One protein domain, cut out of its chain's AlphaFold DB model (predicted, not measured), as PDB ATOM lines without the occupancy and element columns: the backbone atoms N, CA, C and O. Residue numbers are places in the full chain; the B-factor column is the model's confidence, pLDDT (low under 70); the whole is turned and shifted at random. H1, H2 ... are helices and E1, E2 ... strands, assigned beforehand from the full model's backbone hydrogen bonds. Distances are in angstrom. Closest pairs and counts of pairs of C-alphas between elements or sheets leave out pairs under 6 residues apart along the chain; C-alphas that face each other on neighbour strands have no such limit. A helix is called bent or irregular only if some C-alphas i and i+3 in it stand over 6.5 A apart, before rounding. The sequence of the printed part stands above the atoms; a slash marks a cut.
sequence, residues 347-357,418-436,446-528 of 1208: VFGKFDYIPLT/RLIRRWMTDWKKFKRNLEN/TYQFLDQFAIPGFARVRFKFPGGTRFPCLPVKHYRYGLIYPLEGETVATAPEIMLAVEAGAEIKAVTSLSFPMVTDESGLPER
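AT A GLANCE: This is residues 347 to 357, 418 to 436 and 446 to 528 of the 1208 residues of an uncharacterized protein of Geobacter sp (UniProt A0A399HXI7). A small, twisted four-stranded sheet, bent sharply in E2 and E6, has H3 and H1 packed over one face, two layers; H3 runs along the strands and H1 crosses them. The hairpin E3 and E4 packs with E3 on edge strand E5. The printed part has 113 residues, three named helices and six named strands, mixed in class, in the order E1 H1 H2 E2 E3 E4 E5 H3 E6; the sheet E1 E6 E2 E5 is antiparallel. It is only just compact, close to loose, radius of gyration of the C-alphas 15.5 A, spanning 46 by 36 by 26 A.

HOW THE PARTS SIT: Start at E1, residues 352 to 354, antiparallel to E6, residues 507 to 515: N 354 and O 513 are 2.8 A apart. E6 is antiparallel to E2, residues 457 to 464 (N 460 and O 512, 2.8 A), and E2 to E5, residues 488 to 494 (N 461 and O 491, 2.8 A). H1, residues 418 to 433, is on the sheet at a height of 12.5 A, across the strands, over E2 and only just E6, with 3 C-alphas. H3, residues 495 to 503, is on the same face, height 8.4 A, along the strands over E6. H1 touches H3 with residues 423 to 427 alone, about perpendicular at 75 degrees; the closest C-alphas, Met 424 and Met 499, are 6.4 A apart. E5, H3 and E6 form a split strand-helix-strand unit, E2 between its strands, with a right-handed crossover. H2, residues 446 to 449, is apart from H1 and H3. In the hairpin of E3, residues 476 to 478, and E4, residues 482 to 484, N 476 and O 484 are 2.7 A apart; the closest C-alphas of E3 and E5, Val 476 and Thr 491, are 5.5 A apart. Every O i to N i+4 pair in H1 and H3 is within hydrogen-bond range; H2 is too short for one.

IN THESE COORDINATES: Find C-alpha 352 at (229.900, 241.246, 243.676), where E1 begins. H1 runs 23.0 A from C-alpha 418 at (230.480, 234.110, 236.083). E2 spans 20.0 A and bends by 68 degrees at residue 460; E5 spans 17.2 A and H3 12.0 A. E6 spans 20.2 A, bends by 83 degrees at residue 512 and ends at C-alpha 515 (230.443, 244.884, 240.060).

THE WHOLE: The C-alphas of Arg 480 and Glu 522, the two farthest apart, are 47.7 A apart. Residues 358 to 417 and 437 to 445 are not printed, leaving gaps of 14.4 A and 12.4 A between C-alphas. The link E2 to E3 is long, and residues 516 to 528 hold no named element. Residues 431 to 436 and 446 to 453 are under pLDDT 70.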
ATOM      1  N   VAL A 347     226.927 252.505 248.407       83.38
ATOM      2  CA  VAL A 347     228.080 252.293 249.293       83.38
ATOM      3  C   VAL A 347     227.757 251.399 250.493       83.38
ATOM      4  O   VAL A 347     228.680 250.886 251.127       83.38
ATOM      5  N   PHE A 348     226.473 251.176 250.786       81.44
ATOM      6  CA  PHE A 348     226.004 250.301 251.862       81.44
ATOM      7  C   PHE A 348     225.680 248.893 251.350       81.44
ATOM      8  O   PHE A 348     225.856 247.909 252.073       81.44
ATOM      9  N   GLY A 349     225.306 248.782 250.077       80.19
ATOM     10  CA  GLY A 349     224.999 247.530 249.404       80.19
ATOM     11  C   GLY A 349     226.152 246.520 249.360       80.19
ATOM     12  O   GLY A 349     227.348 246.813 249.519       80.19
ATOM     13  N   LYS A 350     225.791 245.255 249.128       83.00
ATOM     14  CA  LYS A 350     226.754 244.178 248.868       83.00
ATOM     15  C   LYS A 350     227.166 244.221 247.396       83.00
ATOM     16  O   LYS A 350     226.323 244.102 246.519       83.00
ATOM     17  N   PHE A 351     228.464 244.375 247.138       87.19
ATOM     18  CA  PHE A 351     229.017 244.287 245.789       87.19
ATOM     19  C   PHE A 351     229.502 242.877 245.469       87.19
ATOM     20  O   PHE A 351     229.970 242.148 246.348       87.19
ATOM     21  N   ASP A 352     229.414 242.517 244.192       90.44
ATOM     22  CA  ASP A 352     229.900 241.246 243.676       90.44
ATOM     23  C   ASP A 352     231.395 241.367 243.403       90.44
ATOM     24  O   ASP A 352     231.818 242.153 242.555       90.44
ATOM     25  N   TYR A 353     232.210 240.592 244.118       91.50
ATOM     26  CA  TYR A 353     233.658 240.585 243.946       91.50
ATOM     27  C   TYR A 353     234.194 239.162 243.871       91.50
ATOM     28  O   TYR A 353     234.040 238.368 244.796       91.50
ATOM     29  N   ILE A 354     234.855 238.864 242.758       92.50
ATOM     30  CA  ILE A 354     235.596 237.629 242.534       92.50
ATOM     31  C   ILE A 354     237.086 237.995 242.605       92.50
ATOM     32  O   ILE A 354     237.584 238.648 241.677       92.50
ATOM     33  N   PRO A 355     237.795 237.647 243.697       90.19
ATOM     34  CA  PRO A 355     239.195 238.008 243.889       90.19
ATOM     35  C   PRO A 355     240.134 237.208 242.981       90.19
ATOM     36  O   PRO A 355     239.779 236.164 242.441       90.19
ATOM     37  N   LEU A 356     241.375 237.683 242.862       90.50
ATOM     38  CA  LEU A 356     242.465 236.908 242.273       90.50
ATOM     39  C   LEU A 356     242.790 235.714 243.178       90.50
ATOM     40  O   LEU A 356     243.305 235.905 244.279       90.50
ATOM     41  N   THR A 357     242.552 234.500 242.692       91.88
ATOM     42  CA  THR A 357     242.870 233.256 243.405       91.88
ATOM     43  C   THR A 357     243.698 232.313 242.536       91.88
ATOM     44  O   THR A 357     243.854 232.516 241.326       91.88
ATOM     45  N   ARG A 418     231.896 234.017 235.666       96.06
ATOM     46  CA  ARG A 418     230.480 234.110 236.083       96.06
ATOM     47  C   ARG A 418     229.948 235.545 236.044       96.06
ATOM     48  O   ARG A 418     228.879 235.770 235.482       96.06
ATOM     49  N   LEU A 419     230.717 236.510 236.551       93.81
ATOM     50  CA  LEU A 419     230.303 237.917 236.542       93.81
ATOM     51  C   LEU A 419     230.289 238.514 235.124       93.81
ATOM     52  O   LEU A 419     229.350 239.213 234.769       93.81
ATOM     53  N   ILE A 420     231.267 238.160 234.281       95.38
ATOM     54  CA  ILE A 420     231.307 238.572 232.865       95.38
ATOM     55  C   ILE A 420     230.104 238.016 232.092       95.38
ATOM     56  O   ILE A 420     229.511 238.725 231.288       95.38
ATOM     57  N   ARG A 421     229.712 236.758 232.341       94.88
ATOM     58  CA  ARG A 421     228.527 236.149 231.713       94.88
ATOM     59  C   ARG A 421     227.247 236.868 232.120       94.88
ATOM     60  O   ARG A 421     226.413 237.098 231.257       94.88
ATOM     61  N   ARG A 422     227.116 237.253 233.394       92.44
ATOM     62  CA  ARG A 422     225.986 238.065 233.867       92.44
ATOM     63  C   ARG A 422     225.935 239.407 233.138       92.44
ATOM     64  O   ARG A 422     224.912 239.710 232.538       92.44
ATOM     65  N   TRP A 423     227.058 240.131 233.083       92.44
ATOM     66  CA  TRP A 423     227.150 241.381 232.322       92.44
ATOM     67  C   TRP A 423     226.761 241.199 230.855       92.44
ATOM     68  O   TRP A 423     226.063 242.039 230.306       92.44
ATOM     69  N   MET A 424     227.164 240.089 230.229       88.69
ATOM     70  CA  MET A 424     226.818 239.801 228.837       88.69
ATOM     71  C   MET A 424     225.325 239.516 228.652       88.69
ATOM     72  O   MET A 424     224.748 239.911 227.642       88.69
ATOM     73  N   THR A 425     224.689 238.829 229.601       87.69
ATOM     74  CA  THR A 425     223.235 238.630 229.587       87.69
ATOM     75  C   THR A 425     222.513 239.973 229.655       87.69
ATOM     76  O   THR A 425     221.628 240.223 228.835       87.69
ATOM     77  N   ASP A 426     222.946 240.856 230.556       82.19
ATOM     78  CA  ASP A 426     222.390 242.204 230.700       82.19
ATOM     79  C   ASP A 426     222.620 243.035 229.417       82.19
ATOM     80  O   ASP A 426     221.691 243.646 228.888       82.19
ATOM     81  N   TRP A 427     223.827 242.961 228.839       84.19
ATOM     82  CA  TRP A 427     224.207 243.612 227.577       84.19
ATOM     83  C   TRP A 427     223.366 243.145 226.380       84.19
ATOM     84  O   TRP A 427     222.912 243.951 225.570       84.19
ATOM     85  N   LYS A 428     223.119 241.834 226.255       81.12
ATOM     86  CA  LYS A 428     222.305 241.270 225.166       81.12
ATOM     87  C   LYS A 428     220.824 241.595 225.315       81.12
ATOM     88  O   LYS A 428     220.167 241.860 224.311       81.12
ATOM     89  N   LYS A 429     220.298 241.582 226.546       73.19
ATOM     90  CA  LYS A 429     218.913 241.980 226.833       73.19
ATOM     91  C   LYS A 429     218.657 243.408 226.353       73.19
ATOM     92  O   LYS A 429     217.663 243.648 225.677       73.19
ATOM     93  N   PHE A 430     219.598 244.313 226.626       70.31
ATOM     94  CA  PHE A 430     219.561 245.682 226.120       70.31
ATOM     95  C   PHE A 430     219.489 245.734 224.588       70.31
ATOM     96  O   PHE A 430     218.618 246.401 224.041       70.31
ATOM     97  N   LYS A 431     220.377 245.007 223.892       67.19
ATOM     98  CA  LYS A 431     220.437 245.025 222.422       67.19
ATOM     99  C   LYS A 431     219.126 244.542 221.787       67.19
ATOM    100  O   LYS A 431     218.595 245.220 220.918       67.19
ATOM    101  N   ARG A 432     218.566 243.433 222.286       66.50
ATOM    102  CA  ARG A 432     217.327 242.827 221.766       66.50
ATOM    103  C   ARG A 432     216.089 243.702 221.981       66.50
ATOM    104  O   ARG A 432     215.262 243.799 221.083       66.50
ATOM    105  N   ASN A 433     215.958 244.340 223.145       58.31
ATOM    106  CA  ASN A 433     214.828 245.236 223.426       58.31
ATOM    107  C   ASN A 433     214.798 246.463 222.500       58.31
ATOM    108  O   ASN A 433     213.774 247.123 222.408       58.31
ATOM    109  N   LEU A 434     215.902 246.760 221.811       56.25
ATOM    110  CA  LEU A 434     215.995 247.858 220.852       56.25
ATOM    111  C   LEU A 434     215.794 247.423 219.393       56.25
ATOM    112  O   LEU A 434     215.787 248.278 218.513       56.25
ATOM    113  N   GLU A 435     215.707 246.120 219.122       55.88
ATOM    114  CA  GLU A 435     215.516 245.552 217.779       55.88
ATOM    115  C   GLU A 435     214.035 245.205 217.499       55.88
ATOM    116  O   GLU A 435     213.715 244.804 216.385       55.88
ATOM    117  N   ASN A 436     213.128 245.369 218.477       50.16
ATOM    118  CA  ASN A 436     211.698 245.050 218.352       50.16
ATOM    119  C   ASN A 436     210.843 246.348 218.286       50.16
ATOM    120  O   ASN A 436     210.806 247.051 219.294       50.16
ATOM    121  N   THR A 446     212.130 256.377 225.320       50.12
ATOM    122  CA  THR A 446     213.246 255.462 224.956       50.12
ATOM    123  C   THR A 446     214.533 255.677 225.752       50.12
ATOM    124  O   THR A 446     215.281 254.730 226.011       50.12
ATOM    125  N   TYR A 447     214.800 256.913 226.170       53.00
ATOM    126  CA  TYR A 447     216.045 257.267 226.848       53.00
ATOM    127  C   TYR A 447     216.128 256.740 228.290       53.00
ATOM    128  O   TYR A 447     217.214 256.344 228.718       53.00
ATOM    129  N   GLN A 448     214.993 256.639 228.996       50.91
ATOM    130  CA  GLN A 448     214.913 256.128 230.373       50.91
ATOM    131  C   GLN A 448     215.222 254.623 230.451       50.91
ATOM    132  O   GLN A 448     215.855 254.161 231.398       50.91
ATOM    133  N   PHE A 449     214.883 253.845 229.417       56.44
ATOM    134  CA  PHE A 449     215.199 252.412 229.377       56.44
ATOM    135  C   PHE A 449     216.704 252.125 229.307       56.44
ATOM    136  O   PHE A 449     217.147 251.092 229.810       56.44
ATOM    137  N   LEU A 450     217.520 253.024 228.734       59.66
ATOM    138  CA  LEU A 450     218.971 252.798 228.653       59.66
ATOM    139  C   LEU A 450     219.679 252.995 230.001       59.66
ATOM    140  O   LEU A 450     220.829 252.571 230.157       59.66
ATOM    141  N   ASP A 451     219.012 253.627 230.969       57.62
ATOM    142  CA  ASP A 451     219.545 253.857 232.309       57.62
ATOM    143  C   ASP A 451     219.590 252.590 233.148       57.62
ATOM    144  O   ASP A 451     220.586 252.369 233.833       57.62
ATOM    145  N   GLN A 452     218.600 251.708 233.006       58.56
ATOM    146  CA  GLN A 452     218.476 250.453 233.763       58.56
ATOM    147  C   GLN A 452     219.672 249.497 233.603       58.56
ATOM    148  O   GLN A 452     219.840 248.576 234.400       58.56
ATOM    149  N   PHE A 453     220.518 249.704 232.588       63.69
ATOM    150  CA  PHE A 453     221.561 248.759 232.176       63.69
ATOM    151  C   PHE A 453     222.986 249.319 232.282       63.69
ATOM    152  O   PHE A 453     223.911 248.810 231.643       63.69
ATOM    153  N   ALA A 454     223.203 250.363 233.087       75.62
ATOM    154  CA  ALA A 454     224.555 250.790 233.430       75.62
ATOM    155  C   ALA A 454     225.260 249.692 234.249       75.62
ATOM    156  O   ALA A 454     224.785 249.289 235.306       75.62
ATOM    157  N   ILE A 455     226.406 249.195 233.768       86.69
ATOM    158  CA  ILE A 455     227.174 248.157 234.469       86.69
ATOM    159  C   ILE A 455     228.377 248.814 235.160       86.69
ATOM    160  O   ILE A 455     229.385 249.087 234.495       86.69
ATOM    161  N   PRO A 456     228.331 249.052 236.487       90.56
ATOM    162  CA  PRO A 456     229.440 249.611 237.262       90.56
ATOM    163  C   PRO A 456     230.513 248.545 237.549       90.56
ATOM    164  O   PRO A 456     230.859 248.259 238.700       90.56
ATOM    165  N   GLY A 457     230.998 247.911 236.479       94.31
ATOM    166  CA  GLY A 457     231.822 246.712 236.513       94.31
ATOM    167  C   GLY A 457     233.265 246.934 236.061       94.31
ATOM    168  O   GLY A 457     233.543 247.712 235.147       94.31
ATOM    169  N   PHE A 458     234.191 246.206 236.685       96.81
ATOM    170  CA  PHE A 458     235.621 246.208 236.372       96.81
ATOM    171  C   PHE A 458     236.165 244.792 236.443       96.81
ATOM    172  O   PHE A 458     235.858 244.054 237.379       96.81
ATOM    173  N   ALA A 459     237.030 244.412 235.510       97.44
ATOM    174  CA  ALA A 459     237.692 243.122 235.601       97.44
ATOM    175  C   ALA A 459     239.127 243.167 235.091       97.44
ATOM    176  O   ALA A 459     239.466 243.901 234.164       97.44
ATOM    177  N   ARG A 460     239.970 242.340 235.712       97.88
ATOM    178  CA  ARG A 460     241.255 241.931 235.153       97.88
ATOM    179  C   ARG A 460     240.996 240.731 234.258       97.88
ATOM    180  O   ARG A 460     240.610 239.673 234.754       97.88
ATOM    181  N   VAL A 461     241.219 240.895 232.963       98.12
ATOM    182  CA  VAL A 461     240.927 239.880 231.952       98.12
ATOM    183  C   VAL A 461     242.175 239.545 231.153       98.12
ATOM    184  O   VAL A 461     242.955 240.432 230.801       98.12
ATOM    185  N   ARG A 462     242.346 238.259 230.850       98.25
ATOM    186  CA  ARG A 462     243.144 237.807 229.711       98.25
ATOM    187  C   ARG A 462     242.218 237.749 228.507       98.25
ATOM    188  O   ARG A 462     241.083 237.291 228.645       98.25
ATOM    189  N   PHE A 463     242.685 238.228 227.366       98.50
ATOM    190  CA  PHE A 463     241.871 238.315 226.164       98.50
ATOM    191  C   PHE A 463     242.625 237.820 224.936       98.50
ATOM    192  O   PHE A 463     243.856 237.915 224.877       98.50
ATOM    193  N   LYS A 464     241.864 237.324 223.961       98.56
ATOM    194  CA  LYS A 464     242.337 236.967 222.627       98.56
ATOM    195  C   LYS A 464     241.259 237.284 221.595       98.56
ATOM    196  O   LYS A 464     240.183 236.698 221.634       98.56
ATOM    197  N   PHE A 465     241.537 238.225 220.702       98.38
ATOM    198  CA  PHE A 465     240.668 238.552 219.574       98.38
ATOM    199  C   PHE A 465     240.796 237.500 218.457       98.38
ATOM    200  O   PHE A 465     241.848 236.857 218.345       98.38
ATOM    201  N   PRO A 466     239.755 237.321 217.624       96.94
ATOM    202  CA  PRO A 466     239.846 236.514 216.414       96.94
ATOM    203  C   PRO A 466     240.992 236.960 215.491       96.94
ATOM    204  O   PRO A 466     241.378 238.131 215.450       96.94
ATOM    205  N   GLY A 467     241.534 236.019 214.715       91.00
ATOM    206  CA  GLY A 467     242.489 236.352 213.658       91.00
ATOM    207  C   GLY A 467     241.852 237.297 212.633       91.00
ATOM    208  O   GLY A 467     240.706 237.098 212.242       91.00
ATOM    209  N   GLY A 468     242.584 238.333 212.217       87.25
ATOM    210  CA  GLY A 468     242.104 239.320 211.242       87.25
ATOM    211  C   GLY A 468     241.368 240.530 211.828       87.25
ATOM    212  O   GLY A 468     241.056 241.447 211.075       87.25
ATOM    213  N   THR A 469     241.134 240.601 213.146       94.31
ATOM    214  CA  THR A 469     240.558 241.802 213.779       94.31
ATOM    215  C   THR A 469     241.444 243.027 213.529       94.31
ATOM    216  O   THR A 469     242.568 243.100 214.028       94.31
ATOM    217  N   ARG A 470     240.939 244.033 212.803       92.38
ATOM    218  CA  ARG A 470     241.715 245.241 212.470       92.38
ATOM    219  C   ARG A 470     241.820 246.213 213.645       92.38
ATOM    220  O   ARG A 470     242.874 246.828 213.852       92.38
ATOM    221  N   PHE A 471     240.747 246.324 214.431       95.81
ATOM    222  CA  PHE A 471     240.587 247.308 215.506       95.81
ATOM    223  C   PHE A 471     240.276 246.654 216.866       95.81
ATOM    224  O   PHE A 471     239.188 246.862 217.407       95.81
ATOM    225  N   PRO A 472     241.209 245.896 217.478       97.44
ATOM    226  CA  PRO A 472     241.008 245.389 218.838       97.44
ATOM    227  C   PRO A 472     240.694 246.544 219.802       97.44
ATOM    228  O   PRO A 472     241.230 247.648 219.659       97.44
ATOM    229  N   CYS A 473     239.796 246.310 220.765       97.06
ATOM    230  CA  CYS A 473     239.247 247.364 221.629       97.06
ATOM    231  C   CYS A 473     239.763 247.345 223.076       97.06
ATOM    232  O   CYS A 473     239.489 248.284 223.823       97.06
ATOM    233  N   LEU A 474     240.546 246.337 223.480       98.38
ATOM    234  CA  LEU A 474     241.094 246.249 224.839       98.38
ATOM    235  C   LEU A 474     242.520 246.822 224.920       98.38
ATOM    236  O   LEU A 474     243.432 246.288 224.282       98.38
ATOM    237  N   PRO A 475     242.756 247.879 225.725       96.88
ATOM    238  CA  PRO A 475     244.079 248.474 225.857       96.88
ATOM    239  C   PRO A 475     244.959 247.701 226.842       96.88
ATOM    240  O   PRO A 475     244.545 247.401 227.958       96.88
ATOM    241  N   VAL A 476     246.230 247.502 226.505       97.06
ATOM    242  CA  VAL A 476     247.294 247.088 227.426       97.06
ATOM    243  C   VAL A 476     248.204 248.287 227.699       97.06
ATOM    244  O   VAL A 476     248.806 248.866 226.793       97.06
ATOM    245  N   LYS A 477     248.298 248.688 228.971       93.44
ATOM    246  CA  LYS A 477     249.081 249.854 229.404       93.44
ATOM    247  C   LYS A 477     250.568 249.511 229.490       93.44
ATOM    248  O   LYS A 477     250.978 248.722 230.338       93.44
ATOM    249  N   HIS A 478     251.388 250.179 228.683       91.25
ATOM    250  CA  HIS A 478     252.844 250.168 228.793       91.25
ATOM    251  C   HIS A 478     253.354 251.475 229.419       91.25
ATOM    252  O   HIS A 478     252.991 252.568 228.983       91.25
ATOM    253  N   TYR A 479     254.247 251.386 230.410       83.94
ATOM    254  CA  TYR A 479     254.708 252.551 231.182       83.94
ATOM    255  C   TYR A 479     255.393 253.634 230.327       83.94
ATOM    256  O   TYR A 479     255.300 254.814 230.650       83.94
ATOM    257  N   ARG A 480     256.064 253.243 229.231       85.38
ATOM    258  CA  ARG A 480     256.806 254.161 228.346       85.38
ATOM    259  C   ARG A 480     256.045 254.586 227.092       85.38
ATOM    260  O   ARG A 480     256.308 255.663 226.569       85.38
ATOM    261  N   TYR A 481     255.143 253.744 226.587       88.31
ATOM    262  CA  TYR A 481     254.516 253.934 225.266       88.31
ATOM    263  C   TYR A 481     253.003 254.178 225.346       88.31
ATOM    264  O   TYR A 481     252.350 254.364 224.322       88.31
ATOM    265  N   GLY A 482     252.442 254.237 226.556       91.06
ATOM    266  CA  GLY A 482     251.017 254.463 226.769       91.06
ATOM    267  C   GLY A 482     250.188 253.213 226.484       91.06
ATOM    268  O   GLY A 482     250.622 252.099 226.773       91.06
ATOM    269  N   LEU A 483     248.975 253.404 225.965       95.06
ATOM    270  CA  LEU A 483     248.053 252.314 225.643       95.06
ATOM    271  C   LEU A 483     248.388 251.708 224.278       95.06
ATOM    272  O   LEU A 483     248.620 252.450 223.320       95.06
ATOM    273  N   ILE A 484     248.389 250.378 224.231       96.56
ATOM    274  CA  ILE A 484     248.608 249.541 223.048       96.56
ATOM    275  C   ILE A 484     247.394 248.625 222.909       96.56
ATOM    276  O   ILE A 484     246.926 248.113 223.920       96.56
ATOM    277  N   TYR A 485     246.906 248.396 221.692       97.50
ATOM    278  CA  TYR A 485     245.742 247.546 221.430       97.50
ATOM    279  C   TYR A 485     246.186 246.295 220.653       97.50
ATOM    280  O   TYR A 485     246.109 246.275 219.425       97.50
ATOM    281  N   PRO A 486     246.759 245.284 221.335       97.62
ATOM    282  CA  PRO A 486     247.158 244.033 220.698       97.62
ATOM    283  C   PRO A 486     245.955 243.098 220.490       97.62
ATOM    284  O   PRO A 486     244.883 243.317 221.053       97.62
ATOM    285  N   LEU A 487     246.148 242.021 219.727       98.38
ATOM    286  CA  LEU A 487     245.160 240.946 219.583       98.38
ATOM    287  C   LEU A 487     245.070 240.062 220.834       98.38
ATOM    288  O   LEU A 487     244.010 239.520 221.130       98.38
ATOM    289  N   GLU A 488     246.157 239.931 221.590       98.00
ATOM    290  CA  GLU A 488     246.234 239.105 222.790       98.00
ATOM    291  C   GLU A 488     246.957 239.832 223.924       98.00
ATOM    292  O   GLU A 488     247.965 240.526 223.733       98.00
ATOM    293  N   GLY A 489     246.465 239.650 225.147       96.81
ATOM    294  CA  GLY A 489     247.107 240.234 226.314       96.81
ATOM    295  C   GLY A 489     246.321 240.083 227.603       96.81
ATOM    296  O   GLY A 489     245.342 239.345 227.700       96.81
ATOM    297  N   GLU A 490     246.774 240.810 228.620       97.06
ATOM    298  CA  GLU A 490     246.099 240.909 229.905       97.06
ATOM    299  C   GLU A 490     245.946 242.382 230.284       97.06
ATOM    300  O   GLU A 490     246.905 243.155 230.225       97.06
ATOM    301  N   THR A 491     244.739 242.779 230.679       97.56
ATOM    302  CA  THR A 491     244.446 244.156 231.079       97.56
ATOM    303  C   THR A 491     243.443 244.215 232.222       97.56
ATOM    304  O   THR A 491     242.796 243.226 232.553       97.56
ATOM    305  N   VAL A 492     243.338 245.385 232.848       97.62
ATOM    306  CA  VAL A 492     242.207 245.729 233.706       97.62
ATOM    307  C   VAL A 492     241.368 246.742 232.944       97.62
ATOM    308  O   VAL A 492     241.889 247.797 232.581       97.62
ATOM    309  N   ALA A 493     240.108 246.410 232.693       97.69
ATOM    310  CA  ALA A 493     239.200 247.192 231.862       97.69
ATOM    311  C   ALA A 493     237.821 247.320 232.520       97.69
ATOM    312  O   ALA A 493     237.491 246.582 233.459       97.69
ATOM    313  N   THR A 494     237.039 248.286 232.048       97.25
ATOM    314  CA  THR A 494     235.658 248.490 232.498       97.25
ATOM    315  C   THR A 494     234.696 247.543 231.783       97.25
ATOM    316  O   THR A 494     235.019 246.985 230.732       97.25
ATOM    317  N   ALA A 495     233.494 247.365 232.334       95.38
ATOM    318  CA  ALA A 495     232.464 246.536 231.716       95.38
ATOM    319  C   ALA A 495     232.138 246.953 230.263       95.38
ATOM    320  O   ALA A 495     232.173 246.059 229.421       95.38
ATOM    321  N   PRO A 496     231.938 248.243 229.906       93.94
ATOM    322  CA  PRO A 496     231.724 248.644 228.509       93.94
ATOM    323  C   PRO A 496     232.821 248.180 227.537       93.94
ATOM    324  O   PRO A 496     232.519 247.717 226.441       93.94
ATOM    325  N   GLU A 497     234.092 248.257 227.940       97.69
ATOM    326  CA  GLU A 497     235.218 247.814 227.105       97.69
ATOM    327  C   GLU A 497     235.225 246.288 226.932       97.69
ATOM    328  O   GLU A 497     235.467 245.779 225.839       97.69
ATOM    329  N   ILE A 498     234.948 245.549 228.011       98.00
ATOM    330  CA  ILE A 498     234.938 244.083 227.994       98.00
ATOM    331  C   ILE A 498     233.747 243.561 227.193       98.00
ATOM    332  O   ILE A 498     233.918 242.637 226.405       98.00
ATOM    333  N   MET A 499     232.558 244.138 227.367       95.06
ATOM    334  CA  MET A 499     231.365 243.713 226.635       95.06
ATOM    335  C   MET A 499     231.507 243.963 225.136       95.06
ATOM    336  O   MET A 499     231.228 243.059 224.353       95.06
ATOM    337  N   LEU A 500     232.054 245.117 224.737       95.94
ATOM    338  CA  LEU A 500     232.383 245.376 223.335       95.94
ATOM    339  C   LEU A 500     233.393 244.356 222.785       95.94
ATOM    340  O   LEU A 500     233.266 243.914 221.649       95.94
ATOM    341  N   ALA A 501     234.390 243.952 223.579       97.75
ATOM    342  CA  ALA A 501     235.349 242.927 223.165       97.75
ATOM    343  C   ALA A 501     234.685 241.560 222.952       97.75
ATOM    344  O   ALA A 501     234.985 240.885 221.969       97.75
ATOM    345  N   VAL A 502     233.777 241.160 223.849       95.88
ATOM    346  CA  VAL A 502     233.005 239.914 223.710       95.88
ATOM    347  C   VAL A 502     232.107 239.970 222.471       95.88
ATOM    348  O   VAL A 502     232.038 238.991 221.734       95.88
ATOM    349  N   GLU A 503     231.450 241.105 222.216       91.31
ATOM    350  CA  GLU A 503     230.635 241.325 221.013       91.31
ATOM    351  C   GLU A 503     231.471 241.250 219.726       91.31
ATOM    352  O   GLU A 503     231.035 240.643 218.752       91.31
ATOM    353  N   ALA A 504     232.715 241.734 219.759       93.44
ATOM    354  CA  ALA A 504     233.692 241.588 218.677       93.44
ATOM    355  C   ALA A 504     234.292 240.167 218.549       93.44
ATOM    356  O   ALA A 504     235.234 239.955 217.782       93.44
ATOM    357  N   GLY A 505     233.788 239.189 219.311       95.56
ATOM    358  CA  GLY A 505     234.207 237.788 219.248       95.56
ATOM    359  C   GLY A 505     235.468 237.449 220.047       95.56
ATOM    360  O   GLY A 505     236.037 236.376 219.849       95.56
ATOM    361  N   ALA A 506     235.935 238.327 220.939       97.81
ATOM    362  CA  ALA A 506     237.109 238.044 221.759       97.81
ATOM    363  C   ALA A 506     236.840 236.945 222.799       97.81
ATOM    364  O   ALA A 506     235.847 236.966 223.530       97.81
ATOM    365  N   GLU A 507     237.790 236.024 222.947       98.00
ATOM    366  CA  GLU A 507     237.832 235.095 224.069       98.00
ATOM    367  C   GLU A 507     238.272 235.855 225.327       98.00
ATOM    368  O   GLU A 507     239.401 236.340 225.402       98.00
ATOM    369  N   ILE A 508     237.395 235.943 226.332       98.00
ATOM    370  CA  ILE A 508     237.669 236.618 227.608       98.00
ATOM    371  C   ILE A 508     237.814 235.595 228.736       98.00
ATOM    372  O   ILE A 508     236.949 234.743 228.949       98.00
ATOM    373  N   LYS A 509     238.898 235.711 229.503       98.00
ATOM    374  CA  LYS A 509     239.181 234.930 230.716       98.00
ATOM    375  C   LYS A 509     239.388 235.882 231.890       98.00
ATOM    376  O   LYS A 509     240.461 236.467 232.045       98.00
ATOM    377  N   ALA A 510     238.358 236.056 232.709       97.31
ATOM    378  CA  ALA A 510     238.399 236.896 233.895       97.31
ATOM    379  C   ALA A 510     239.184 236.223 235.020       97.31
ATOM    380  O   ALA A 510     238.897 235.106 235.442       97.31
ATOM    381  N   VAL A 511     240.190 236.952 235.488       96.19
ATOM    382  CA  VAL A 511     241.089 236.583 236.584       96.19
ATOM    383  C   VAL A 511     240.630 237.221 237.901       96.19
ATOM    384  O   VAL A 511     240.919 236.745 238.994       96.19
ATOM    385  N   THR A 512     239.966 238.368 237.810       95.19
ATOM    386  CA  THR A 512     239.369 239.096 238.933       95.19
ATOM    387  C   THR A 512     238.251 239.943 238.359       95.19
ATOM    388  O   THR A 512     238.462 240.571 237.321       95.19
ATOM    389  N   SER A 513     237.103 240.019 239.018       95.81
ATOM    390  CA  SER A 513     235.983 240.836 238.547       95.81
ATOM    391  C   SER A 513     235.213 241.448 239.707       95.81
ATOM    392  O   SER A 513     235.116 240.856 240.778       95.81
ATOM    393  N   LEU A 514     234.676 242.640 239.488       94.44
ATOM    394  CA  LEU A 514     233.982 243.456 240.473       94.44
ATOM    395  C   LEU A 514     232.780 244.120 239.812       94.44
ATOM    396  O   LEU A 514     232.958 244.714 238.756       94.44
ATOM    397  N   SER A 515     231.614 244.092 240.449       93.00
ATOM    398  CA  SER A 515     230.443 244.884 240.060       93.00
ATOM    399  C   SER A 515     229.831 245.524 241.297       93.00
ATOM    400  O   SER A 515     229.544 244.825 242.269       93.00
ATOM    401  N   PHE A 516     229.633 246.841 241.268       90.75
ATOM    402  CA  PHE A 516     228.954 247.536 242.360       90.75
ATOM    403  C   PHE A 516     227.427 247.442 242.245       90.75
ATOM    404  O   PHE A 516     226.905 247.392 241.131       90.75
ATOM    405  N   PRO A 517     226.700 247.442 243.373       88.88
ATOM    406  CA  PRO A 517     225.284 247.764 243.367       88.88
ATOM    407  C   PRO A 517     225.115 249.259 243.069       88.88
ATOM    408  O   PRO A 517     225.986 250.075 243.389       88.88
ATOM    409  N   MET A 518     223.998 249.613 242.447       90.31
ATOM    410  CA  MET A 518     223.639 250.997 242.143       90.31
ATOM    411  C   MET A 518     222.513 251.441 243.063       90.31
ATOM    412  O   MET A 518     221.676 250.626 243.443       90.31
ATOM    413  N   VAL A 519     222.483 252.729 243.386       89.31
ATOM    414  CA  VAL A 519     221.282 253.341 243.957       89.31
ATOM    415  C   VAL A 519     220.297 253.559 242.819       89.31
ATOM    416  O   VAL A 519     220.681 254.114 241.787       89.31
ATOM    417  N   THR A 520     219.058 253.115 243.000       87.31
ATOM    418  CA  THR A 520     217.969 253.318 242.044       87.31
ATOM    419  C   THR A 520     216.896 254.215 242.639       87.31
ATOM    420  O   THR A 520     216.669 254.173 243.848       87.31
ATOM    421  N   ASP A 521     216.228 254.990 241.794       84.00
ATOM    422  CA  ASP A 521     215.020 255.717 242.170       84.00
ATOM    423  C   ASP A 521     213.803 254.779 242.310       84.00
ATOM    424  O   ASP A 521     213.901 253.560 242.130       84.00
ATOM    425  N   GLU A 522     212.641 255.351 242.636       82.19
ATOM    426  CA  GLU A 522     211.371 254.625 242.805       82.19
ATOM    427  C   GLU A 522     210.922 253.888 241.533       82.19
ATOM    428  O   GLU A 522     210.216 252.884 241.614       82.19
ATOM    429  N   SER A 523     211.368 254.349 240.360       74.44
ATOM    430  CA  SER A 523     211.094 253.717 239.065       74.44
ATOM    431  C   SER A 523     212.101 252.618 238.699       74.44
ATOM    432  O   SER A 523     211.977 251.972 237.656       74.44
ATOM    433  N   GLY A 524     213.097 252.372 239.559       76.75
ATOM    434  CA  GLY A 524     214.148 251.382 239.345       76.75
ATOM    435  C   GLY A 524     215.278 251.858 238.425       76.75
ATOM    436  O   GLY A 524     216.121 251.043 238.036       76.75
ATOM    437  N   LEU A 525     215.336 253.148 238.074       79.62
ATOM    438  CA  LEU A 525     216.415 253.715 237.262       79.62
ATOM    439  C   LEU A 525     217.612 254.093 238.142       79.62
ATOM    440  O   LEU A 525     217.420 254.622 239.236       79.62
ATOM    441  N   PRO A 526     218.864 253.875 237.699       86.12
ATOM    442  CA  PRO A 526     220.032 254.299 238.460       86.12
ATOM    443  C   PRO A 526     220.100 255.814 238.650       86.12
ATOM    444  O   PRO A 526     220.090 256.583 237.686       86.12
ATOM    445  N   GLU A 527     220.297 256.243 239.893       88.12
ATOM    446  CA  GLU A 527     220.627 257.632 240.191       88.12
ATOM    447  C   GLU A 527     221.988 258.002 239.574       88.12
ATOM    448  O   GLU A 527     222.948 257.228 239.614       88.12
ATOM    449  N   ARG A 528     222.116 259.222 239.039       87.44
ATOM    450  CA  ARG A 528     223.335 259.703 238.361       87.44
ATOM    451  C   ARG A 528     223.793 261.022 238.969       87.44
ATOM    452  O   ARG A 528     223.288 262.078 238.613       87.44
TER     453      ARG A 528